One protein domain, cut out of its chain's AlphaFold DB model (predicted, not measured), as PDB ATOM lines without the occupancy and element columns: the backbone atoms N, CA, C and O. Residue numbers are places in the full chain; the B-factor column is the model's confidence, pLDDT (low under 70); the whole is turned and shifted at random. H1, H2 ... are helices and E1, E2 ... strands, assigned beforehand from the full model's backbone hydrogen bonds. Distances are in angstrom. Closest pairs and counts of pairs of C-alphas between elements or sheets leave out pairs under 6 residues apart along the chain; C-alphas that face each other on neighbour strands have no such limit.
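Overview. This is residues 11 to 96 and 175 to 270 of the 339 residues of an uncharacterized protein of Fusarium venenatum (UniProt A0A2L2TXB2). One twisted wall of five antiparallel strands, in the order E1 E5 E4 E3 E2, has H1 packed slantwise on one face, while the unnamed residues 62 to 75 pass over the other. The short helix H4 is on the same face as H1, H3 and H6 only graze the sheet, and H8 lies beyond H7, toward the opposite end of the long axis from Gly 94. The 182 printed residues hold eight helices and five strands, H1 H2 E1 H3 E2 E3 H4 E4 E5 H5 H6 H7 H8, a mixed class with 82 residues in named elements, under half. The whole is compact, with a radius of gyration of the C-alphas of 16.5 A and spans of 54 by 36 by 29 A.

Arrangement. Inner strands E4, residues 193 to 201, and E5, residues 204 to 212, form an antiparallel hairpin at 161 degrees, with N 199 and O 206 2.9 A apart. Edge strand E1, residues 52 to 57, is antiparallel to E5, with N 54 and O 209 2.8 A apart. E3, residues 81 to 85, is antiparallel to E4, with N 84 and O 194 2.8 A apart, and forms a hairpin with edge strand E2, residues 76 to 78, where N 83 and O 76 are 2.8 A apart. H1, residues 17 to 28, makes two layers with the sheet, a helix on one face, at a height of 8.9 A; at 59 degrees to E5 on the local plane it is only just slantwise to the strands. H4, residues 175 to 178, is on the same face at 8.0 A. H3, residues 58 to 61, and H6, residues 238 to 242, only graze the sheet. H2, residues 44 to 47, and H5, residues 214 to 218, are not on it. H7, residues 250 to 253, only just touches H1, with 3 pairs of C-alphas within 8 A, the closest those of Thr 17 and Val 250 at 6.1 A, through residues 17 to 18 of H1 alone. H8, residues 257 to 268, is close to but not clearly touching H7, the closest C-alphas being those of His 251 and Arg 260 at 7.0 A. Each O i to N i+4 pair is within hydrogen-bond range in H1, H5, H6 and H8; H2, H3, H4 and H7 are too short for one.

Along the chain. H1 begins at C-alpha 17 (381.095, 456.725, 357.614) and is 16.3 A long. E4 spans 26.3 A and E5 26.8 A, ending at C-alpha 212 (396.727, 454.966, 360.402). E1 spans 17.1 A and E3 13.1 A. H8 spans 16.2 A and ends at C-alpha 268 (368.257, 452.296, 344.315).

Size, cuts and confidence. The farthest C-alphas, those of Gly 94 and Ile 269, are 55.7 A apart. Residues 97 to 174 are not printed, with 25.0 A between C-alphas 96 and 175. The links H1 to H2, H3 to E2, H4 to E4 and H5 to H6 are long. Residues 94 and 267 to 270 have pLDDT under 70.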
ATOM      1  N   THR A  11     392.451 445.399 357.160       98.38
ATOM      2  CA  THR A  11     393.694 446.162 356.978       98.38
ATOM      3  C   THR A  11     393.502 447.179 355.857       98.38
ATOM      4  O   THR A  11     393.316 446.800 354.702       98.38
ATOM      5  N   GLY A  12     393.522 448.469 356.195       98.31
ATOM      6  CA  GLY A  12     393.316 449.569 355.258       98.31
ATOM      7  C   GLY A  12     392.940 450.881 355.950       98.31
ATOM      8  O   GLY A  12     393.208 451.079 357.133       98.31
ATOM      9  N   PHE A  13     392.311 451.798 355.217       98.56
ATOM     10  CA  PHE A  13     391.942 453.120 355.725       98.56
ATOM     11  C   PHE A  13     390.430 453.335 355.725       98.56
ATOM     12  O   PHE A  13     389.764 453.254 354.696       98.56
ATOM     13  N   ILE A  14     389.885 453.671 356.892       98.44
ATOM     14  CA  ILE A  14     388.492 454.095 357.028       98.44
ATOM     15  C   ILE A  14     388.457 455.602 356.805       98.44
ATOM     16  O   ILE A  14     388.848 456.340 357.705       98.44
ATOM     17  N   LYS A  15     388.022 456.092 355.638       96.75
ATOM     18  CA  LYS A  15     387.974 457.543 355.379       96.75
ATOM     19  C   LYS A  15     386.764 458.177 356.057       96.75
ATOM     20  O   LYS A  15     386.930 459.090 356.862       96.75
ATOM     21  N   ASN A  16     385.578 457.661 355.754       96.19
ATOM     22  CA  ASN A  16     384.289 458.240 356.124       96.19
ATOM     23  C   ASN A  16     383.332 457.181 356.693       96.19
ATOM     24  O   ASN A  16     383.689 456.009 356.846       96.19
ATOM     25  N   THR A  17     382.108 457.598 357.014       97.19
ATOM     26  CA  THR A  17     381.095 456.725 357.614       97.19
ATOM     27  C   THR A  17     380.722 455.563 356.694       97.19
ATOM     28  O   THR A  17     380.584 454.444 357.176       97.19
ATOM     29  N   VAL A  18     380.656 455.765 355.373       95.94
ATOM     30  CA  VAL A  18     380.366 454.674 354.422       95.94
ATOM     31  C   VAL A  18     381.420 453.569 354.495       95.94
ATOM     32  O   VAL A  18     381.059 452.397 354.546       95.94
ATOM     33  N   ASP A  19     382.707 453.919 354.560       97.62
ATOM     34  CA  ASP A  19     383.775 452.928 354.731       97.62
ATOM     35  C   ASP A  19     383.596 452.120 356.026       97.62
ATOM     36  O   ASP A  19     383.731 450.898 356.011       97.62
ATOM     37  N   ALA A  20     383.244 452.779 357.136       98.38
ATOM     38  CA  ALA A  20     382.992 452.099 358.407       98.38
ATOM     39  C   ALA A  20     381.778 451.160 358.327       98.38
ATOM     40  O   ALA A  20     381.853 450.016 358.776       98.38
ATOM     41  N   LEU A  21     380.678 451.619 357.722       97.62
ATOM     42  CA  LEU A  21     379.458 450.830 357.565       97.62
ATOM     43  C   LEU A  21     379.668 449.593 356.684       97.62
ATOM     44  O   LEU A  21     379.100 448.549 356.985       97.62
ATOM     45  N   LEU A  22     380.519 449.666 355.653       97.56
ATOM     46  CA  LEU A  22     380.891 448.489 354.857       97.56
ATOM     47  C   LEU A  22     381.623 447.432 355.693       97.56
ATOM     48  O   LEU A  22     381.384 446.241 355.512       97.56
ATOM     49  N   VAL A  23     382.499 447.851 356.612       98.50
ATOM     50  CA  VAL A  23     383.208 446.921 357.505       98.50
ATOM     51  C   VAL A  23     382.244 446.315 358.528       98.50
ATOM     52  O   VAL A  23     382.274 445.104 358.727       98.50
ATOM     53  N   PHE A  24     381.352 447.114 359.128       98.44
ATOM     54  CA  PHE A  24     380.306 446.584 360.013       98.44
ATOM     55  C   PHE A  24     379.408 445.578 359.289       98.44
ATOM     56  O   PHE A  24     379.206 444.478 359.794       98.44
ATOM     57  N   GLU A  25     378.919 445.917 358.096       97.56
ATOM     58  CA  GLU A  25     378.079 445.036 357.282       97.56
ATOM     59  C   GLU A  25     378.784 443.710 356.973       97.56
ATOM     60  O   GLU A  25     378.208 442.639 357.166       97.56
ATOM     61  N   ALA A  26     380.055 443.760 356.567       97.75
ATOM     62  CA  ALA A  26     380.841 442.561 356.304       97.75
ATOM     63  C   ALA A  26     381.051 441.700 357.561       97.75
ATOM     64  O   ALA A  26     381.059 440.473 357.458       97.75
ATOM     65  N   CYS A  27     381.172 442.304 358.748       97.75
ATOM     66  CA  CYS A  27     381.207 441.562 360.008       97.75
ATOM     67  C   CYS A  27     379.860 440.903 360.336       97.75
ATOM     68  O   CYS A  27     379.819 439.741 360.735       97.75
ATOM     69  N   LEU A  28     378.753 441.627 360.160       97.00
ATOM     70  CA  LEU A  28     377.401 441.124 360.432       97.00
ATOM     71  C   LEU A  28     376.978 440.023 359.452       97.00
ATOM     72  O   LEU A  28     376.222 439.126 359.818       97.00
ATOM     73  N   SER A  29     377.498 440.064 358.227       95.56
ATOM     74  CA  SER A  29     377.292 439.039 357.198       95.56
ATOM     75  C   SER A  29     378.311 437.887 357.265       95.56
ATOM     76  O   SER A  29     378.254 436.966 356.455       95.56
ATOM     77  N   GLY A  30     379.223 437.901 358.247       95.50
ATOM     78  CA  GLY A  30     380.187 436.825 358.502       95.50
ATOM     79  C   GLY A  30     381.382 436.773 357.544       95.50
ATOM     80  O   GLY A  30     382.145 435.811 357.570       95.50
ATOM     81  N   ASN A  31     381.567 437.792 356.699       96.31
ATOM     82  CA  ASN A  31     382.703 437.896 355.780       96.31
ATOM     83  C   ASN A  31     383.973 438.407 356.469       96.31
ATOM     84  O   ASN A  31     385.075 438.050 356.059       96.31
ATOM     85  N   LEU A  32     383.814 439.236 357.502       97.19
ATOM     86  CA  LEU A  32     384.876 439.658 358.411       97.19
ATOM     87  C   LEU A  32     384.543 439.204 359.835       97.19
ATOM     88  O   LEU A  32     383.385 438.951 360.165       97.19
ATOM     89  N   GLN A  33     385.559 439.089 360.689       96.38
ATOM     90  CA  GLN A  33     385.380 438.616 362.061       96.38
ATOM     91  C   GLN A  33     385.473 439.757 363.074       96.38
ATOM     92  O   GLN A  33     386.397 440.576 363.050       96.38
ATOM     93  N   HIS A  34     384.519 439.772 364.005       97.25
ATOM     94  CA  HIS A  34     384.609 440.600 365.199       97.25
ATOM     95  C   HIS A  34     385.763 440.119 366.084       97.25
ATOM     96  O   HIS A  34     385.973 438.916 366.251       97.25
ATOM     97  N   VAL A  35     386.463 441.048 366.728       96.81
ATOM     98  CA  VAL A  35     387.410 440.696 367.779       96.81
ATOM     99  C   VAL A  35     386.678 440.352 369.071       96.81
ATOM    100  O   VAL A  35     385.857 441.114 369.576       96.81
ATOM    101  N   ALA A  36     387.008 439.188 369.627       95.31
ATOM    102  CA  ALA A  36     386.372 438.664 370.835       95.31
ATOM    103  C   ALA A  36     387.026 439.158 372.137       95.31
ATOM    104  O   ALA A  36     386.486 438.955 373.220       95.31
ATOM    105  N   ARG A  37     388.215 439.771 372.059       95.31
ATOM    106  CA  ARG A  37     388.994 440.211 373.223       95.31
ATOM    107  C   ARG A  37     389.908 441.386 372.889       95.31
ATOM    108  O   ARG A  37     390.125 441.729 371.731       95.31
ATOM    109  N   ARG A  38     390.471 441.986 373.937       96.06
ATOM    110  CA  ARG A  38     391.517 443.010 373.828       96.06
ATOM    111  C   ARG A  38     392.847 442.383 373.387       96.06
ATOM    112  O   ARG A  38     393.100 441.221 373.727       96.06
ATOM    113  N   PRO A  39     393.725 443.157 372.730       95.50
ATOM    114  CA  PRO A  39     395.088 442.733 372.457       95.50
ATOM    115  C   PRO A  39     395.887 442.657 373.761       95.50
ATOM    116  O   PRO A  39     395.880 443.592 374.578       95.50
ATOM    117  N   HIS A  40     396.600 441.550 373.943       94.38
ATOM    118  CA  HIS A  40     397.572 441.406 375.018       94.38
ATOM    119  C   HIS A  40     398.809 442.263 374.742       94.38
ATOM    120  O   HIS A  40     399.123 442.567 373.594       94.38
ATOM    121  N   ASP A  41     399.550 442.619 375.794       94.06
ATOM    122  CA  ASP A  41     400.719 443.504 375.686       94.06
ATOM    123  C   ASP A  41     401.742 443.021 374.644       94.06
ATOM    124  O   ASP A  41     402.286 443.831 373.896       94.06
ATOM    125  N   ARG A  42     401.941 441.700 374.536       93.81
ATOM    126  CA  ARG A  42     402.856 441.072 373.566       93.81
ATOM    127  C   ARG A  42     402.392 441.190 372.109       93.81
ATOM    128  O   ARG A  42     403.229 441.191 371.218       93.81
ATOM    129  N   GLU A  43     401.087 441.292 371.868       95.00
ATOM    130  CA  GLU A  43     400.496 441.353 370.520       95.00
ATOM    131  C   GLU A  43     400.418 442.799 369.998       95.00
ATOM    132  O   GLU A  43     400.399 443.043 368.792       95.00
ATOM    133  N   ARG A  44     400.392 443.790 370.901       95.62
ATOM    134  CA  ARG A  44     400.147 445.200 370.555       95.62
ATOM    135  C   ARG A  44     401.139 445.778 369.557       95.62
ATOM    136  O   ARG A  44     400.726 446.566 368.719       95.62
ATOM    137  N   GLN A  45     402.412 445.393 369.630       94.38
ATOM    138  CA  GLN A  45     403.430 445.907 368.705       94.38
ATOM    139  C   GLN A  45     403.126 445.555 367.244       94.38
ATOM    140  O   GLN A  45     403.481 446.315 366.352       94.38
ATOM    141  N   GLN A  46     402.460 444.424 367.003       95.69
ATOM    142  CA  GLN A  46     402.086 443.983 365.659       95.69
ATOM    143  C   GLN A  46     400.701 444.513 365.265       95.69
ATOM    144  O   GLN A  46     400.487 444.905 364.122       95.69
ATOM    145  N   LEU A  47     399.776 444.571 366.226       97.25
ATOM    146  CA  LEU A  47     398.373 444.908 365.981       97.25
ATOM    147  C   LEU A  47     398.072 446.407 365.967       97.25
ATOM    148  O   LEU A  47     397.197 446.850 365.227       97.25
ATOM    149  N   ILE A  48     398.760 447.201 366.785       98.06
ATOM    150  CA  ILE A  48     398.517 448.643 366.924       98.06
ATOM    151  C   ILE A  48     399.450 449.390 365.973       98.06
ATOM    152  O   ILE A  48     400.370 450.098 366.374       98.06
ATOM    153  N   THR A  49     399.224 449.164 364.685       98.25
ATOM    154  CA  THR A  49     400.032 449.669 363.575       98.25
ATOM    155  C   THR A  49     399.134 450.325 362.533       98.25
ATOM    156  O   THR A  49     397.912 450.165 362.540       98.25
ATOM    157  N   SER A  50     399.733 451.131 361.658       98.56
ATOM    158  CA  SER A  50     399.011 451.806 360.582       98.56
ATOM    159  C   SER A  50     398.309 450.798 359.667       98.56
ATOM    160  O   SER A  50     398.903 449.804 359.259       98.56
ATOM    161  N   GLY A  51     397.039 451.050 359.357       98.62
ATOM    162  CA  GLY A  51     396.182 450.176 358.563       98.62
ATOM    163  C   GLY A  51     395.312 449.226 359.386       98.62
ATOM    164  O   GLY A  51     394.290 448.770 358.880       98.62
ATOM    165  N   SER A  52     395.647 448.936 360.644       98.75
ATOM    166  CA  SER A  52     394.866 447.989 361.445       98.75
ATOM    167  C   SER A  52     393.485 448.538 361.803       98.75
ATOM    168  O   SER A  52     393.348 449.634 362.355       98.75
ATOM    169  N   VAL A  53     392.445 447.748 361.537       98.81
ATOM    170  CA  VAL A  53     391.053 448.045 361.892       98.81
ATOM    171  C   VAL A  53     390.470 446.884 362.685       98.81
ATOM    172  O   VAL A  53     390.569 445.729 362.280       98.81
ATOM    173  N   PHE A  54     389.822 447.196 363.802       98.75
ATOM    174  CA  PHE A  54     389.200 446.230 364.700       98.75
ATOM    175  C   PHE A  54     387.732 446.571 364.890       98.75
ATOM    176  O   PHE A  54     387.399 447.727 365.160       98.75
ATOM    177  N   VAL A  55     386.869 445.562 364.805       98.69
ATOM    178  CA  VAL A  55     385.446 445.687 365.134       98.69
ATOM    179  C   VAL A  55     385.114 444.745 366.275       98.69
ATOM    180  O   VAL A  55     385.414 443.562 366.186       98.69
ATOM    181  N   TYR A  56     384.484 445.240 367.334       98.44
ATOM    182  CA  TYR A  56     384.007 444.402 368.433       98.44
ATOM    183  C   TYR A  56     382.565 444.716 368.794       98.44
ATOM    184  O   TYR A  56     382.126 445.865 368.761       98.44
ATOM    185  N   GLU A  57     381.847 443.670 369.171       97.88
ATOM    186  CA  GLU A  57     380.518 443.752 369.759       97.88
ATOM    187  C   GLU A  57     380.649 443.769 371.290       97.88
ATOM    188  O   GLU A  57     381.374 442.952 371.864       97.88
ATOM    189  N   GLU A  58     379.981 444.699 371.970       97.25
ATOM    190  CA  GLU A  58     380.168 444.921 373.409       97.25
ATOM    191  C   GLU A  58     379.726 443.736 374.282       97.25
ATOM    192  O   GLU A  58     380.440 443.395 375.229       97.25
ATOM    193  N   HIS A  59     378.595 443.083 373.978       96.69
ATOM    194  CA  HIS A  59     378.088 441.974 374.795       96.69
ATOM    195  C   HIS A  59     378.924 440.704 374.610       96.69
ATOM    196  O   HIS A  59     379.406 440.157 375.601       96.69
ATOM    197  N   ALA A  60     379.156 440.270 373.367       96.25
ATOM    198  CA  ALA A  60     379.930 439.062 373.086       96.25
ATOM    199  C   ALA A  60     381.404 439.160 373.521       96.25
ATOM    200  O   ALA A  60     381.963 438.187 374.027       96.25
ATOM    201  N   SER A  61     382.046 440.322 373.347       96.94
ATOM    202  CA  SER A  61     383.467 440.498 373.701       96.94
ATOM    203  C   SER A  61     383.701 440.939 375.152       96.94
ATOM    204  O   SER A  61     384.813 440.826 375.672       96.94
ATOM    205  N   GLY A  62     382.689 441.527 375.802       97.25
ATOM    206  CA  GLY A  62     382.827 442.203 377.096       97.25
ATOM    207  C   GLY A  62     383.662 443.495 377.053       97.25
ATOM    208  O   GLY A  62     383.995 444.068 378.099       97.25
ATOM    209  N   ILE A  63     384.044 443.982 375.869       97.56
ATOM    210  CA  ILE A  63     384.877 445.178 375.706       97.56
ATOM    211  C   ILE A  63     383.984 446.420 375.666       97.56
ATOM    212  O   ILE A  63     383.328 446.689 374.673       97.56
ATOM    213  N   LYS A  64     384.031 447.244 376.718       96.38
ATOM    214  CA  LYS A  64     383.294 448.531 376.764       96.38
ATOM    215  C   LYS A  64     384.070 449.744 376.244       96.38
ATOM    216  O   LYS A  64     383.511 450.789 375.943       96.38
ATOM    217  N   ARG A  65     385.399 449.658 376.241       96.50
ATOM    218  CA  ARG A  65     386.314 450.743 375.838       96.50
ATOM    219  C   ARG A  65     387.581 450.128 375.310       96.50
ATOM    220  O   ARG A  65     388.183 449.397 376.076       96.50
ATOM    221  N   TRP A  66     388.035 450.421 374.105       97.94
ATOM    222  CA  TRP A  66     389.289 449.859 373.605       97.94
ATOM    223  C   TRP A  66     390.532 450.335 374.388       97.94
ATOM    224  O   TRP A  66     390.611 451.499 374.783       97.94
ATOM    225  N   THR A  67     391.503 449.442 374.622       96.81
ATOM    226  CA  THR A  67     392.782 449.755 375.296       96.81
ATOM    227  C   THR A  67     393.950 449.153 374.527       96.81
ATOM    228  O   THR A  67     394.028 447.935 374.376       96.81
ATOM    229  N   ASP A  68     394.873 450.008 374.105       96.62
ATOM    230  CA  ASP A  68     395.983 449.687 373.197       96.62
ATOM    231  C   ASP A  68     397.365 450.026 373.784       96.62
ATOM    232  O   ASP A  68     398.378 449.734 373.162       96.62
ATOM    233  N   GLY A  69     397.428 450.622 374.978       95.12
ATOM    234  CA  GLY A  69     398.685 450.997 375.636       95.12
ATOM    235  C   GLY A  69     399.390 452.223 375.047       95.12
ATOM    236  O   GLY A  69     400.484 452.546 375.500       95.12
ATOM    237  N   VAL A  70     398.789 452.918 374.075       96.69
ATOM    238  CA  VAL A  70     399.383 454.102 373.440       96.69
ATOM    239  C   VAL A  70     398.965 455.383 374.173       96.69
ATOM    240  O   VAL A  70     397.837 455.525 374.657       96.69
ATOM    241  N   ASN A  71     399.884 456.350 374.246       95.75
ATOM    242  CA  ASN A  71     399.633 457.667 374.831       95.75
ATOM    243  C   ASN A  71     398.860 458.552 373.847       95.75
ATOM    244  O   ASN A  71     399.441 459.195 372.976       95.75
ATOM    245  N   TRP A  72     397.539 458.591 373.997       97.25
ATOM    246  CA  TRP A  72     396.652 459.354 373.118       97.25
ATOM    247  C   TRP A  72     396.372 460.770 373.613       97.25
ATOM    248  O   TRP A  72     396.159 461.006 374.808       97.25
ATOM    249  N   SER A  73     396.259 461.704 372.669       95.94
ATOM    250  CA  SER A  73     395.673 463.022 372.911       95.94
ATOM    251  C   SER A  73     394.229 462.933 373.421       95.94
ATOM    252  O   SER A  73     393.569 461.904 373.276       95.94
ATOM    253  N   PRO A  74     393.662 464.013 373.982       95.38
ATOM    254  CA  PRO A  74     392.219 464.127 374.141       95.38
ATOM    255  C   PRO A  74     391.523 463.990 372.782       95.38
ATOM    256  O   PRO A  74     392.086 464.391 371.758       95.38
ATOM    257  N   SER A  75     390.301 463.451 372.775       96.25
ATOM    258  CA  SER A  75     389.547 463.263 371.537       96.25
ATOM    259  C   SER A  75     389.204 464.593 370.865       96.25
ATOM    260  O   SER A  75     389.013 465.631 371.517       96.25
ATOM    261  N   ARG A  76     389.089 464.548 369.539       96.12
ATOM    262  CA  ARG A  76     388.438 465.577 368.722       96.12
ATOM    263  C   ARG A  76     387.374 464.939 367.848       96.12
ATOM    264  O   ARG A  76     387.467 463.762 367.519       96.12
ATOM    265  N   ILE A  77     386.353 465.721 367.522       96.19
ATOM    266  CA  ILE A  77     385.302 465.303 366.602       96.19
ATOM    267  C   ILE A  77     385.817 465.531 365.182       96.19
ATOM    268  O   ILE A  77     386.321 466.613 364.880       96.19
ATOM    269  N   LEU A  78     385.685 464.509 364.346       95.00
ATOM    270  CA  LEU A  78     385.930 464.569 362.912       95.00
ATOM    271  C   LEU A  78     384.751 463.872 362.229       95.00
ATOM    272  O   LEU A  78     384.662 462.646 362.244       95.00
ATOM    273  N   GLN A  79     383.801 464.674 361.746       94.44
ATOM    274  CA  GLN A  79     382.466 464.221 361.335       94.44
ATOM    275  C   GLN A  79     381.831 463.276 362.384       94.44
ATOM    276  O   GLN A  79     381.711 463.647 363.556       94.44
ATOM    277  N   ASN A  80     381.466 462.049 362.001       97.00
ATOM    278  CA  ASN A  80     380.904 461.031 362.894       97.00
ATOM    279  C   ASN A  80     381.917 460.293 363.776       97.00
ATOM    280  O   ASN A  80     381.532 459.445 364.584       97.00
ATOM    281  N   PHE A  81     383.202 460.612 363.661       98.31
ATOM    282  CA  PHE A  81     384.259 459.921 364.380       98.31
ATOM    283  C   PHE A  81     384.787 460.730 365.563       98.31
ATOM    284  O   PHE A  81     384.776 461.965 365.587       98.31
ATOM    285  N   LEU A  82     385.340 460.003 366.530       98.12
ATOM    286  CA  LEU A  82     386.317 460.555 367.462       98.12
ATOM    287  C   LEU A  82     387.720 460.210 366.967       98.12
ATOM    288  O   LEU A  82     388.007 459.051 366.666       98.12
ATOM    289  N   VAL A  83     388.590 461.214 366.913       98.12
ATOM    290  CA  VAL A  83     389.997 461.061 366.539       98.12
ATOM    291  C   VAL A  83     390.932 461.382 367.693       98.12
ATOM    292  O   VAL A  83     390.661 462.252 368.526       98.12
ATOM    293  N   TYR A  84     392.043 460.659 367.711       98.31
ATOM    294  CA  TYR A  84     393.127 460.748 368.673       98.31
ATOM    295  C   TYR A  84     394.448 460.692 367.915       98.31
ATOM    296  O   TYR A  84     394.546 460.016 366.889       98.31
ATOM    297  N   ARG A  85     395.476 461.343 368.451       97.25
ATOM    298  CA  ARG A  85     396.824 461.318 367.884       97.25
ATOM    299  C   ARG A  85     397.842 460.962 368.958       97.25
ATOM    300  O   ARG A  85     397.700 461.374 370.112       97.25
ATOM    301  N   GLU A  86     398.811 460.138 368.588       96.81
ATOM    302  CA  GLU A  86     399.840 459.635 369.489       96.81
ATOM    303  C   GLU A  86     400.791 460.751 369.949       96.81
ATOM    304  O   GLU A  86     401.256 461.578 369.159       96.81
ATOM    305  N   MET A  87     401.092 460.755 371.245       94.81
ATOM    306  CA  MET A  87     401.950 461.732 371.911       94.81
ATOM    307  C   MET A  87     403.227 461.083 372.447       94.81
ATOM    308  O   MET A  87     403.252 459.887 372.753       94.81
ATOM    309  N   ASN A  88     404.281 461.885 372.611       90.88
ATOM    310  CA  ASN A  88     405.547 461.428 373.192       90.88
ATOM    311  C   ASN A  88     405.387 460.994 374.655       90.88
ATOM    312  O   ASN A  88     405.936 459.973 375.066       90.88
ATOM    313  N   GLN A  89     404.612 461.751 375.435       86.56
ATOM    314  CA  GLN A  89     404.467 461.556 376.876       86.56
ATOM    315  C   GLN A  89     402.994 461.539 377.305       86.56
ATOM    316  O   GLN A  89     402.160 462.221 376.699       86.56
ATOM    317  N   PRO A  90     402.644 460.782 378.362       84.19
ATOM    318  CA  PRO A  90     401.333 460.888 378.979       84.19
ATOM    319  C   PRO A  90     401.181 462.239 379.693       84.19
ATOM    320  O   PRO A  90     402.154 462.928 380.004       84.19
ATOM    321  N   PHE A  91     399.941 462.620 380.004       78.31
ATOM    322  CA  PHE A  91     399.692 463.818 380.805       78.31
ATOM    323  C   PHE A  91     400.276 463.658 382.221       78.31
ATOM    324  O   PHE A  91     400.030 462.623 382.848       78.31
ATOM    325  N   PRO A  92     400.981 464.673 382.762       74.75
ATOM    326  CA  PRO A  92     401.471 464.635 384.134       74.75
ATOM    327  C   PRO A  92     400.328 464.393 385.134       74.75
ATOM    328  O   PRO A  92     399.251 464.986 384.965       74.75
ATOM    329  N   PRO A  93     400.541 463.584 386.189       74.44
ATOM    330  CA  PRO A  93     399.531 463.353 387.215       74.44
ATOM    331  C   PRO A  93     399.000 464.677 387.787       74.44
ATOM    332  O   PRO A  93     399.769 465.574 388.125       74.44
ATOM    333  N   GLY A  94     397.674 464.822 387.867       67.06
ATOM    334  CA  GLY A  94     397.017 465.971 388.504       67.06
ATOM    335  C   GLY A  94     396.899 467.258 387.672       67.06
ATOM    336  O   GLY A  94     396.257 468.203 388.132       67.06
ATOM    337  N   LYS A  95     397.440 467.330 386.446       70.81
ATOM    338  CA  LYS A  95     397.259 468.506 385.569       70.81
ATOM    339  C   LYS A  95     396.063 468.351 384.625       70.81
ATOM    340  O   LYS A  95     395.797 467.281 384.081       70.81
ATOM    341  N   LYS A  96     395.334 469.453 384.399       70.62
ATOM    342  CA  LYS A  96     394.243 469.510 383.410       70.62
ATOM    343  C   LYS A  96     394.811 469.266 382.005       70.62
ATOM    344  O   LYS A  96     395.857 469.810 381.663       70.62
ATOM    345  N   ARG A 175     393.826 468.439 357.578       91.19
ATOM    346  CA  ARG A 175     392.694 468.616 358.501       91.19
ATOM    347  C   ARG A 175     391.578 467.602 358.296       91.19
ATOM    348  O   ARG A 175     390.865 467.302 359.251       91.19
ATOM    349  N   ASP A 176     391.416 467.076 357.092       91.12
ATOM    350  CA  ASP A 176     390.454 466.015 356.795       91.12
ATOM    351  C   ASP A 176     390.864 464.659 357.398       91.12
ATOM    352  O   ASP A 176     390.004 463.819 357.660       91.12
ATOM    353  N   LEU A 177     392.156 464.464 357.675       93.69
ATOM    354  CA  LEU A 177     392.700 463.280 358.336       93.69
ATOM    355  C   LEU A 177     392.760 463.475 359.854       93.69
ATOM    356  O   LEU A 177     392.234 462.666 360.616       93.69
ATOM    357  N   VAL A 178     393.363 464.565 360.330       93.12
ATOM    358  CA  VAL A 178     393.658 464.741 361.767       93.12
ATOM    359  C   VAL A 178     392.648 465.618 362.511       93.12
ATOM    360  O   VAL A 178     392.718 465.761 363.738       93.12
ATOM    361  N   GLY A 179     391.695 466.226 361.801       92.25
ATOM    362  CA  GLY A 179     390.787 467.221 362.361       92.25
ATOM    363  C   GLY A 179     391.550 468.432 362.896       92.25
ATOM    364  O   GLY A 179     392.401 469.014 362.230       92.25
ATOM    365  N   SER A 180     391.265 468.810 364.143       91.25
ATOM    366  CA  SER A 180     391.953 469.918 364.825       91.25
ATOM    367  C   SER A 180     393.259 469.514 365.535       91.25
ATOM    368  O   SER A 180     393.853 470.340 366.226       91.25
ATOM    369  N   LEU A 181     393.730 468.265 365.397       91.31
ATOM    370  CA  LEU A 181     394.923 467.740 366.085       91.31
ATOM    371  C   LEU A 181     396.232 467.993 365.310       91.31
ATOM    372  O   LEU A 181     397.032 467.076 365.116       91.31
ATOM    373  N   ILE A 182     396.466 469.234 364.881       86.56
ATOM    374  CA  ILE A 182     397.662 469.597 364.099       86.56
ATOM    375  C   ILE A 182     398.883 469.768 365.013       86.56
ATOM    376  O   ILE A 182     399.868 469.051 364.866       86.56
ATOM    377  N   ASP A 183     398.812 470.657 366.003       81.69
ATOM    378  CA  ASP A 183     399.964 470.993 366.856       81.69
ATOM    379  C   ASP A 183     399.574 471.392 368.289       81.69
ATOM    380  O   ASP A 183     400.328 472.021 369.025       81.69
ATOM    381  N   SER A 184     398.364 471.022 368.713       85.12
ATOM    382  CA  SER A 184     397.843 471.370 370.042       85.12
ATOM    383  C   SER A 184     398.569 470.682 371.210       85.12
ATOM    384  O   SER A 184     398.302 471.024 372.366       85.12
ATOM    385  N   TYR A 185     399.423 469.692 370.931       88.81
ATOM    386  CA  TYR A 185     400.107 468.842 371.907       88.81
ATOM    387  C   TYR A 185     401.480 468.390 371.376       88.81
ATOM    388  O   TYR A 185     401.757 468.512 370.185       88.81
ATOM    389  N   ASP A 186     402.303 467.818 372.259       90.50
ATOM    390  CA  ASP A 186     403.599 467.204 371.930       90.50
ATOM    391  C   ASP A 186     403.408 465.835 371.248       90.50
ATOM    392  O   ASP A 186     403.502 464.761 371.858       90.50
ATOM    393  N   PHE A 187     403.018 465.894 369.977       92.38
ATOM    394  CA  PHE A 187     402.805 464.722 369.140       92.38
ATOM    395  C   PHE A 187     404.126 464.102 368.692       92.38
ATOM    396  O   PHE A 187     405.105 464.803 368.433       92.38
ATOM    397  N   LYS A 188     404.133 462.777 368.522       93.25
ATOM    398  CA  LYS A 188     405.283 462.109 367.906       93.25
ATOM    399  C   LYS A 188     405.437 462.536 366.434       93.25
ATOM    400  O   LYS A 188     404.425 462.729 365.749       93.25
ATOM    401  N   PRO A 189     406.668 462.617 365.903       90.12
ATOM    402  CA  PRO A 189     406.883 462.652 364.460       90.12
ATOM    403  C   PRO A 189     406.276 461.401 363.820       90.12
ATOM    404  O   PRO A 189     406.395 460.313 364.380       90.12
ATOM    405  N   ASN A 190     405.597 461.558 362.682       90.69
ATOM    406  CA  ASN A 190     404.849 460.474 362.029       90.69
ATOM    407  C   ASN A 190     403.935 459.676 362.990       90.69
ATOM    408  O   ASN A 190     403.801 458.459 362.891       90.69
ATOM    409  N   SER A 191     403.343 460.371 363.967       95.00
ATOM    410  CA  SER A 191     402.486 459.781 365.000       95.00
ATOM    411  C   SER A 191     401.369 458.928 364.414       95.00
ATOM    412  O   SER A 191     400.702 459.349 363.459       95.00
ATOM    413  N   LEU A 192     401.060 457.826 365.090       98.12
ATOM    414  CA  LEU A 192     399.857 457.066 364.801       98.12
ATOM    415  C   LEU A 192     398.604 457.896 365.130       98.12
ATOM    416  O   LEU A 192     398.538 458.592 366.149       98.12
ATOM    417  N   LEU A 193     397.587 457.800 364.280       98.50
ATOM    418  CA  LEU A 193     396.232 458.250 364.565       98.50
ATOM    419  C   LEU A 193     395.352 457.064 364.912       98.50
ATOM    420  O   LEU A 193     395.482 455.987 364.337       98.50
ATOM    421  N   LYS A 194     394.412 457.300 365.824       98.69
ATOM    422  CA  LYS A 194     393.301 456.397 366.100       98.69
ATOM    423  C   LYS A 194     392.000 457.110 365.787       98.69
ATOM    424  O   LYS A 194     391.762 458.209 366.285       98.69
ATOM    425  N   LYS A 195     391.138 456.459 365.013       98.38
ATOM    426  CA  LYS A 195     389.805 456.948 364.668       98.38
ATOM    427  C   LYS A 195     388.752 455.910 365.036       98.38
ATOM    428  O   LYS A 195     388.887 454.738 364.677       98.38
ATOM    429  N   THR A 196     387.729 456.331 365.775       98.75
ATOM    430  CA  THR A 196     386.707 455.439 366.340       98.75
ATOM    431  C   THR A 196     385.296 455.897 366.009       98.75
ATOM    432  O   THR A 196     385.020 457.097 366.042       98.75
ATOM    433  N   ILE A 197     384.405 454.937 365.782       98.50
ATOM    434  CA  ILE A 197     382.963 455.138 365.607       98.50
ATOM    435  C   ILE A 197     382.218 453.985 366.284       98.50
ATOM    436  O   ILE A 197     382.728 452.865 366.357       98.50
ATOM    437  N   THR A 198     381.021 454.266 366.782       98.12
ATOM    438  CA  THR A 198     380.152 453.284 367.432       98.12
ATOM    439  C   THR A 198     378.783 453.349 366.780       98.12
ATOM    440  O   THR A 198     378.284 454.442 366.510       98.12
ATOM    441  N   ILE A 199     378.187 452.186 366.554       97.75
ATOM    442  CA  ILE A 199     376.818 452.031 366.069       97.75
ATOM    443  C   ILE A 199     376.039 451.108 367.009       97.75
ATOM    444  O   ILE A 199     376.630 450.337 367.770       97.75
ATOM    445  N   THR A 200     374.719 451.158 366.916       97.19
ATOM    446  CA  THR A 200     373.811 450.234 367.594       97.19
ATOM    447  C   THR A 200     373.145 449.329 366.565       97.19
ATOM    448  O   THR A 200     372.554 449.817 365.604       97.19
ATOM    449  N   TYR A 201     373.188 448.019 366.784       96.38
ATOM    450  CA  TYR A 201     372.484 447.027 365.973       96.38
ATOM    451  C   TYR A 201     371.846 445.981 366.891       96.38
ATOM    452  O   TYR A 201     372.483 445.512 367.829       96.38
ATOM    453  N   ASN A 202     370.560 445.675 366.688       94.75
ATOM    454  CA  ASN A 202     369.765 444.805 367.573       94.75
ATOM    455  C   ASN A 202     369.860 445.164 369.072       94.75
ATOM    456  O   ASN A 202     369.858 444.294 369.939       94.75
ATOM    457  N   GLY A 203     369.962 446.462 369.383       95.31
ATOM    458  CA  GLY A 203     370.109 446.960 370.756       95.31
ATOM    459  C   GLY A 203     371.501 446.756 371.370       95.31
ATOM    460  O   GLY A 203     371.692 447.077 372.540       95.31
ATOM    461  N   ILE A 204     372.471 446.254 370.602       96.12
ATOM    462  CA  ILE A 204     373.848 446.013 371.034       96.12
ATOM    463  C   ILE A 204     374.776 447.043 370.393       96.12
ATOM    464  O   ILE A 204     374.614 447.416 369.230       96.12
ATOM    465  N   LEU A 205     375.764 447.512 371.156       97.75
ATOM    466  CA  LEU A 205     376.788 448.418 370.649       97.75
ATOM    467  C   LEU A 205     377.883 447.646 369.911       97.75
ATOM    468  O   LEU A 205     378.527 446.760 370.480       97.75
ATOM    469  N   HIS A 206     378.132 448.046 368.667       98.44
ATOM    470  CA  HIS A 206     379.286 447.620 367.886       98.44
ATOM    471  C   HIS A 206     380.234 448.801 367.725       98.44
ATOM    472  O   HIS A 206     379.841 449.917 367.381       98.44
ATOM    473  N   HIS A 207     381.510 448.549 367.970       98.69
ATOM    474  CA  HIS A 207     382.545 449.569 367.983       98.69
ATOM    475  C   HIS A 207     383.577 449.252 366.915       98.69
ATOM    476  O   HIS A 207     384.018 448.109 366.807       98.69
ATOM    477  N   LEU A 208     383.998 450.272 366.174       98.81
ATOM    478  CA  LEU A 208     385.112 450.198 365.240       98.81
ATOM    479  C   LEU A 208     386.251 451.087 365.734       98.81
ATOM    480  O   LEU A 208     386.048 452.247 366.103       98.81
ATOM    481  N   VAL A 209     387.466 450.546 365.692       98.81
ATOM    482  CA  VAL A 209     388.712 451.248 365.999       98.81
ATOM    483  C   VAL A 209     389.661 451.075 364.824       98.81
ATOM    484  O   VAL A 209     389.983 449.951 364.458       98.81
ATOM    485  N   SER A 210     390.110 452.180 364.236       98.81
ATOM    486  CA  SER A 210     391.031 452.185 363.095       98.81
ATOM    487  C   SER A 210     392.298 452.966 363.411       98.81
ATOM    488  O   SER A 210     392.230 454.008 364.069       98.81
ATOM    489  N   TYR A 211     393.432 452.468 362.925       98.81
ATOM    490  CA  TYR A 211     394.751 453.068 363.082       98.81
ATOM    491  C   TYR A 211     395.351 453.421 361.727       98.81
ATOM    492  O   TYR A 211     395.230 452.648 360.782       98.81
ATOM    493  N   TYR A 212     396.008 454.571 361.618       98.69
ATOM    494  CA  TYR A 212     396.727 454.966 360.402       98.69
ATOM    495  C   TYR A 212     397.739 456.073 360.702       98.69
ATOM    496  O   TYR A 212     397.584 456.814 361.671       98.69
ATOM    497  N   THR A 213     398.761 456.214 359.867       98.06
ATOM    498  CA  THR A 213     399.591 457.425 359.807       98.06
ATOM    499  C   THR A 213     399.139 458.301 358.640       98.06
ATOM    500  O   THR A 213     398.591 457.816 357.647       98.06
ATOM    501  N   VAL A 214     399.368 459.613 358.738       96.31
ATOM    502  CA  VAL A 214     399.086 460.542 357.628       96.31
ATOM    503  C   VAL A 214     399.912 460.181 356.391       96.31
ATOM    504  O   VAL A 214     399.405 460.224 355.273       96.31
ATOM    505  N   GLU A 215     401.169 459.780 356.590       96.12
ATOM    506  CA  GLU A 215     402.071 459.366 355.514       96.12
ATOM    507  C   GLU A 215     401.517 458.180 354.710       96.12
ATOM    508  O   GLU A 215     401.510 458.212 353.476       96.12
ATOM    509  N   ASP A 216     401.009 457.147 355.381       97.25
ATOM    510  CA  ASP A 216     400.485 455.945 354.727       97.25
ATOM    511  C   ASP A 216     399.220 456.240 353.909       97.25
ATOM    512  O   ASP A 216     399.018 455.663 352.838       97.25
ATOM    513  N   VAL A 217     398.385 457.166 354.388       96.31
ATOM    514  CA  VAL A 217     397.193 457.616 353.657       96.31
ATOM    515  C   VAL A 217     397.588 458.460 352.446       96.31
ATOM    516  O   VAL A 217     397.121 458.190 351.342       96.31
ATOM    517  N   ARG A 218     398.488 459.438 352.616       94.25
ATOM    518  CA  ARG A 218     398.965 460.308 351.526       94.25
ATOM    519  C   ARG A 218     399.675 459.539 350.420       94.25
ATOM    520  O   ARG A 218     399.497 459.845 349.247       94.25
ATOM    521  N   SER A 219     400.465 458.537 350.794       95.62
ATOM    522  CA  SER A 219     401.155 457.663 349.839       95.62
ATOM    523  C   SER A 219     400.222 456.664 349.144       95.62
ATOM    524  O   SER A 219     400.671 455.934 348.266       95.62
ATOM    525  N   GLY A 220     398.937 456.610 349.518       94.88
ATOM    526  CA  GLY A 220     397.959 455.698 348.926       94.88
ATOM    527  C   GLY A 220     398.192 454.226 349.276       94.88
ATOM    528  O   GLY A 220     397.644 453.350 348.610       94.88
ATOM    529  N   ARG A 221     398.993 453.929 350.311       96.44
ATOM    530  CA  ARG A 221     399.311 452.549 350.718       96.44
ATOM    531  C   ARG A 221     398.142 451.834 351.388       96.44
ATOM    532  O   ARG A 221     398.106 450.606 351.399       96.44
ATOM    533  N   LEU A 222     397.199 452.583 351.956       97.44
ATOM    534  CA  LEU A 222     396.057 452.031 352.676       97.44
ATOM    535  C   LEU A 222     394.801 452.050 351.806       97.44
ATOM    536  O   LEU A 222     394.229 453.104 351.532       97.44
ATOM    537  N   LEU A 223     394.346 450.862 351.411       97.00
ATOM    538  CA  LEU A 223     393.128 450.694 350.625       97.00
ATOM    539  C   LEU A 223     391.884 450.999 351.472       97.00
ATOM    540  O   LEU A 223     391.811 450.616 352.638       97.00
ATOM    541  N   ARG A 224     390.890 451.676 350.891       97.25
ATOM    542  CA  ARG A 224     389.608 451.936 351.564       97.25
ATOM    543  C   ARG A 224     388.628 450.770 351.378       97.25
ATOM    544  O   ARG A 224     388.597 450.191 350.289       97.25
ATOM    545  N   PRO A 225     387.736 450.478 352.345       97.25
ATOM    546  CA  PRO A 225     386.671 449.486 352.174       97.25
ATOM    547  C   PRO A 225     385.803 449.717 350.929       97.25
ATOM    548  O   PRO A 225     385.513 448.772 350.197       97.25
ATOM    549  N   SER A 226     385.453 450.970 350.627       94.38
ATOM    550  CA  SER A 226     384.708 451.347 349.413       94.38
ATOM    551  C   SER A 226     385.451 451.083 348.098       94.38
ATOM    552  O   SER A 226     384.819 450.985 347.048       94.38
ATOM    553  N   GLN A 227     386.774 450.936 348.144       94.00
ATOM    554  CA  GLN A 227     387.620 450.608 346.994       94.00
ATOM    555  C   GLN A 227     387.978 449.114 346.950       94.00
ATOM    556  O   GLN A 227     388.383 448.608 345.904       94.00
ATOM    557  N   HIS A 228     387.798 448.387 348.055       94.81
ATOM    558  CA  HIS A 228     388.130 446.971 348.146       94.81
ATOM    559  C   HIS A 228     387.211 446.117 347.246       94.81
ATOM    560  O   HIS A 228     385.988 446.247 347.347       94.81
ATOM    561  N   PRO A 229     387.744 445.194 346.413       90.94
ATOM    562  CA  PRO A 229     386.967 444.468 345.396       90.94
ATOM    563  C   PRO A 229     385.744 443.710 345.921       90.94
ATOM    564  O   PRO A 229     384.724 443.628 345.236       90.94
ATOM    565  N   ILE A 230     385.861 443.155 347.129       90.19
ATOM    566  CA  ILE A 230     384.785 442.405 347.784       90.19
ATOM    567  C   ILE A 230     383.900 443.351 348.596       90.19
ATOM    568  O   ILE A 230     382.682 443.327 348.439       90.19
ATOM    569  N   LEU A 231     384.498 444.233 349.407       92.44
ATOM    570  CA  LEU A 231     383.726 444.977 350.400       92.44
ATOM    571  C   LEU A 231     382.841 446.036 349.751       92.44
ATOM    572  O   LEU A 231     381.708 446.226 350.175       92.44
ATOM    573  N   ARG A 232     383.303 446.657 348.659       90.12
ATOM    574  CA  ARG A 232     382.540 447.675 347.924       90.12
ATOM    575  C   ARG A 232     381.176 447.193 347.420       90.12
ATOM    576  O   ARG A 232     380.322 448.028 347.120       90.12
ATOM    577  N   LYS A 233     381.009 445.873 347.276       88.50
ATOM    578  CA  LYS A 233     379.804 445.219 346.751       88.50
ATOM    579  C   LYS A 233     378.764 444.919 347.831       88.50
ATOM    580  O   LYS A 233     377.659 444.525 347.475       88.50
ATOM    581  N   HIS A 234     379.088 445.082 349.114       88.38
ATOM    582  CA  HIS A 234     378.102 444.880 350.170       88.38
ATOM    583  C   HIS A 234     377.008 445.948 350.113       88.38
ATOM    584  O   HIS A 234     377.284 447.147 350.014       88.38
ATOM    585  N   CYS A 235     375.759 445.496 350.216       89.56
ATOM    586  CA  CYS A 235     374.612 446.355 350.460       89.56
ATOM    587  C   CYS A 235     374.521 446.617 351.964       89.56
ATOM    588  O   CYS A 235     374.198 445.713 352.730       89.56
ATOM    589  N   ILE A 236     374.824 447.845 352.382       93.31
ATOM    590  CA  ILE A 236     374.703 448.263 353.782       93.31
ATOM    591  C   ILE A 236     373.219 448.229 354.165       93.31
ATOM    592  O   ILE A 236     372.404 448.870 353.497       93.31
ATOM    593  N   ARG A 237     372.865 447.496 355.228       93.44
ATOM    594  CA  ARG A 237     371.485 447.459 355.742       93.44
ATOM    595  C   ARG A 237     371.016 448.857 356.159       93.44
ATOM    596  O   ARG A 237     371.765 449.608 356.782       93.44
ATOM    597  N   GLU A 238     369.754 449.184 355.874       90.81
ATOM    598  CA  GLU A 238     369.178 450.509 356.165       90.81
ATOM    599  C   GLU A 238     369.254 450.892 357.645       90.81
ATOM    600  O   GLU A 238     369.475 452.053 357.973       90.81
ATOM    601  N   GLU A 239     369.125 449.930 358.553       92.56
ATOM    602  CA  GLU A 239     369.228 450.171 359.997       92.56
ATOM    603  C   GLU A 239     370.611 450.692 360.425       92.56
ATOM    604  O   GLU A 239     370.724 451.477 361.367       92.56
ATOM    605  N   LEU A 240     371.672 450.326 359.700       94.25
ATOM    606  CA  LEU A 240     373.018 450.843 359.951       94.25
ATOM    607  C   LEU A 240     373.170 452.293 359.475       94.25
ATOM    608  O   LEU A 240     374.082 452.991 359.907       94.25
ATOM    609  N   ILE A 241     372.277 452.748 358.595       90.62
ATOM    610  CA  ILE A 241     372.279 454.092 358.011       90.62
ATOM    611  C   ILE A 241     371.350 455.014 358.809       90.62
ATOM    612  O   ILE A 241     371.745 456.116 359.183       90.62
ATOM    613  N   ASN A 242     370.128 454.550 359.079       88.19
ATOM    614  CA  ASN A 242     369.015 455.373 359.550       88.19
ATOM    615  C   ASN A 242     368.772 455.265 361.061       88.19
ATOM    616  O   ASN A 242     368.207 456.184 361.650       88.19
ATOM    617  N   SER A 243     369.205 454.179 361.711       89.88
ATOM    618  CA  SER A 243     368.932 453.931 363.138       89.88
ATOM    619  C   SER A 243     370.085 454.353 364.055       89.88
ATOM    620  O   SER A 243     370.236 453.824 365.156       89.88
ATOM    621  N   GLN A 244     370.919 455.293 363.604       93.31
ATOM    622  CA  GLN A 244     372.129 455.728 364.302       93.31
ATOM    623  C   GLN A 244     372.050 457.205 364.690       93.31
ATOM    624  O   GLN A 244     371.485 458.027 363.972       93.31
ATOM    625  N   SER A 245     372.682 457.572 365.806       90.06
ATOM    626  CA  SER A 245     372.814 458.973 366.232       90.06
ATOM    627  C   SER A 245     374.092 459.594 365.657       90.06
ATOM    628  O   SER A 245     375.022 459.961 366.378       90.06
ATOM    629  N   PHE A 246     374.166 459.656 364.328       93.50
ATOM    630  CA  PHE A 246     375.281 460.304 363.643       93.50
ATOM    631  C   PHE A 246     375.214 461.829 363.805       93.50
ATOM    632  O   PHE A 246     374.145 462.434 363.777       93.50
ATOM    633  N   ARG A 247     376.382 462.450 364.000       92.19
ATOM    634  CA  ARG A 247     376.544 463.909 364.131       92.19
ATOM    635  C   ARG A 247     376.377 464.615 362.788       92.19
ATOM    636  O   ARG A 247     375.919 465.750 362.753       92.19
ATOM    637  N   THR A 248     376.774 463.939 361.717       89.56
ATOM    638  CA  THR A 248     376.708 464.396 360.333       89.56
ATOM    639  C   THR A 248     375.998 463.316 359.516       89.56
ATOM    640  O   THR A 248     376.384 462.147 359.607       89.56
ATOM    641  N   PRO A 249     374.963 463.646 358.728       88.69
ATOM    642  CA  PRO A 249     374.323 462.680 357.842       88.69
ATOM    643  C   PRO A 249     375.329 461.989 356.910       88.69
ATOM    644  O   PRO A 249     376.220 462.628 356.354       88.69
ATOM    645  N   VAL A 250     375.174 460.677 356.698       88.88
ATOM    646  CA  VAL A 250     376.159 459.848 355.966       88.88
ATOM    647  C   VAL A 250     376.459 460.379 354.558       88.88
ATOM    648  O   VAL A 250     377.607 460.359 354.119       88.88
ATOM    649  N   HIS A 251     375.441 460.876 353.852       82.12
ATOM    650  CA  HIS A 251     375.574 461.386 352.486       82.12
ATOM    651  C   HIS A 251     376.311 462.736 352.409       82.12
ATOM    652  O   HIS A 251     376.924 463.027 351.383       82.12
ATOM    653  N   GLU A 252     376.300 463.536 353.481       84.75
ATOM    654  CA  GLU A 252     376.995 464.830 353.536       84.75
ATOM    655  C   GLU A 252     378.517 464.667 353.664       84.75
ATOM    656  O   GLU A 252     379.272 465.539 353.241       84.75
ATOM    657  N   GLU A 253     378.992 463.530 354.185       86.44
ATOM    658  CA  GLU A 253     380.428 463.223 354.256       86.44
ATOM    659  C   GLU A 253     381.037 462.835 352.898       86.44
ATOM    660  O   GLU A 253     382.261 462.734 352.768       86.44
ATOM    661  N   LEU A 254     380.206 462.574 351.885       84.19
ATOM    662  CA  LEU A 254     380.659 462.182 350.553       84.19
ATOM    663  C   LEU A 254     381.037 463.433 349.762       84.19
ATOM    664  O   LEU A 254     380.175 464.229 349.376       84.19
ATOM    665  N   THR A 255     382.340 463.615 349.540       78.31
ATOM    666  CA  THR A 255     382.881 464.831 348.921       78.31
ATOM    667  C   THR A 255     382.962 464.748 347.402       78.31
ATOM    668  O   THR A 255     382.900 465.786 346.752       78.31
ATOM    669  N   SER A 256     383.080 463.546 346.830       83.38
ATOM    670  CA  SER A 256     383.112 463.354 345.376       83.38
ATOM    671  C   SER A 256     381.745 462.960 344.815       83.38
ATOM    672  O   SER A 256     380.987 462.208 345.434       83.38
ATOM    673  N   ASP A 257     381.443 463.440 343.608       81.94
ATOM    674  CA  ASP A 257     380.197 463.097 342.917       81.94
ATOM    675  C   ASP A 257     380.123 461.606 342.579       81.94
ATOM    676  O   ASP A 257     379.050 461.014 342.661       81.94
ATOM    677  N   GLU A 258     381.265 460.967 342.307       82.38
ATOM    678  CA  GLU A 258     381.349 459.517 342.117       82.38
ATOM    679  C   GLU A 258     380.931 458.756 343.386       82.38
ATOM    680  O   GLU A 258     380.099 457.852 343.319       82.38
ATOM    681  N   GLU A 259     381.440 459.141 344.564       83.19
ATOM    682  CA  GLU A 259     381.047 458.514 345.831       83.19
ATOM    683  C   GLU A 259     379.552 458.697 346.110       83.19
ATOM    684  O   GLU A 259     378.889 457.751 346.544       83.19
ATOM    685  N   ARG A 260     379.004 459.886 345.820       84.00
ATOM    686  CA  ARG A 260     377.563 460.145 345.932       84.00
ATOM    687  C   ARG A 260     376.774 459.279 344.964       84.00
ATOM    688  O   ARG A 260     375.796 458.662 345.375       84.00
ATOM    689  N   GLN A 261     377.176 459.192 343.703       82.88
ATOM    690  CA  GLN A 261     376.470 458.391 342.710       82.88
ATOM    691  C   GLN A 261     376.499 456.899 343.068       82.88
ATOM    692  O   GLN A 261     375.468 456.233 343.000       82.88
ATOM    693  N   LEU A 262     377.645 456.389 343.531       80.56
ATOM    694  CA  LEU A 262     377.795 455.018 344.030       80.56
ATOM    695  C   LEU A 262     376.971 454.753 345.297       80.56
ATOM    696  O   LEU A 262     376.533 453.629 345.537       80.56
ATOM    697  N   TRP A 263     376.794 455.753 346.157       80.25
ATOM    698  CA  TRP A 263     375.912 455.650 347.315       80.25
ATOM    699  C   TRP A 263     374.443 455.527 346.895       80.25
ATOM    700  O   TRP A 263     373.777 454.571 347.289       80.25
ATOM    701  N   HIS A 264     373.962 456.433 346.041       79.44
ATOM    702  CA  HIS A 264     372.571 456.425 345.584       79.44
ATOM    703  C   HIS A 264     372.241 455.188 344.744       79.44
ATOM    704  O   HIS A 264     371.178 454.601 344.926       79.44
ATOM    705  N   SER A 265     373.149 454.738 343.870       78.44
ATOM    706  CA  SER A 265     372.921 453.535 343.060       78.44
ATOM    707  C   SER A 265     372.767 452.278 343.918       78.44
ATOM    708  O   SER A 265     371.913 451.447 343.630       78.44
ATOM    709  N   ARG A 266     373.520 452.161 345.020       74.44
ATOM    710  CA  ARG A 266     373.375 451.050 345.975       74.44
ATOM    711  C   ARG A 266     372.033 451.057 346.693       74.44
ATOM    712  O   ARG A 266     371.469 449.988 346.901       74.44
ATOM    713  N   GLN A 267     371.520 452.233 347.045       68.75
ATOM    714  CA  GLN A 267     370.191 452.340 347.650       68.75
ATOM    715  C   GLN A 267     369.073 452.069 346.631       68.75
ATOM    716  O   GLN A 267     368.081 451.436 346.971       68.75
ATOM    717  N   ALA A 268     369.253 452.473 345.372       64.00
ATOM    718  CA  ALA A 268     368.257 452.296 344.315       64.00
ATOM    719  C   ALA A 268     368.142 450.854 343.777       64.00
ATOM    720  O   ALA A 268     367.121 450.512 343.190       64.00
ATOM    721  N   ILE A 269     369.168 450.008 343.954       58.12
ATOM    722  CA  ILE A 269     369.158 448.591 343.528       58.12
ATOM    723  C   ILE A 269     368.457 447.684 344.558       58.12
ATOM    724  O   ILE A 269     368.278 446.489 344.315       58.12
ATOM    725  N   MET A 270     368.003 448.216 345.697       51.44
ATOM    726  CA  MET A 270     367.086 447.449 346.535       51.44
ATOM    727  C   MET A 270     365.787 447.231 345.747       51.44
ATOM    728  O   MET A 270     365.176 448.219 345.330       51.44
TER     729      MET A 270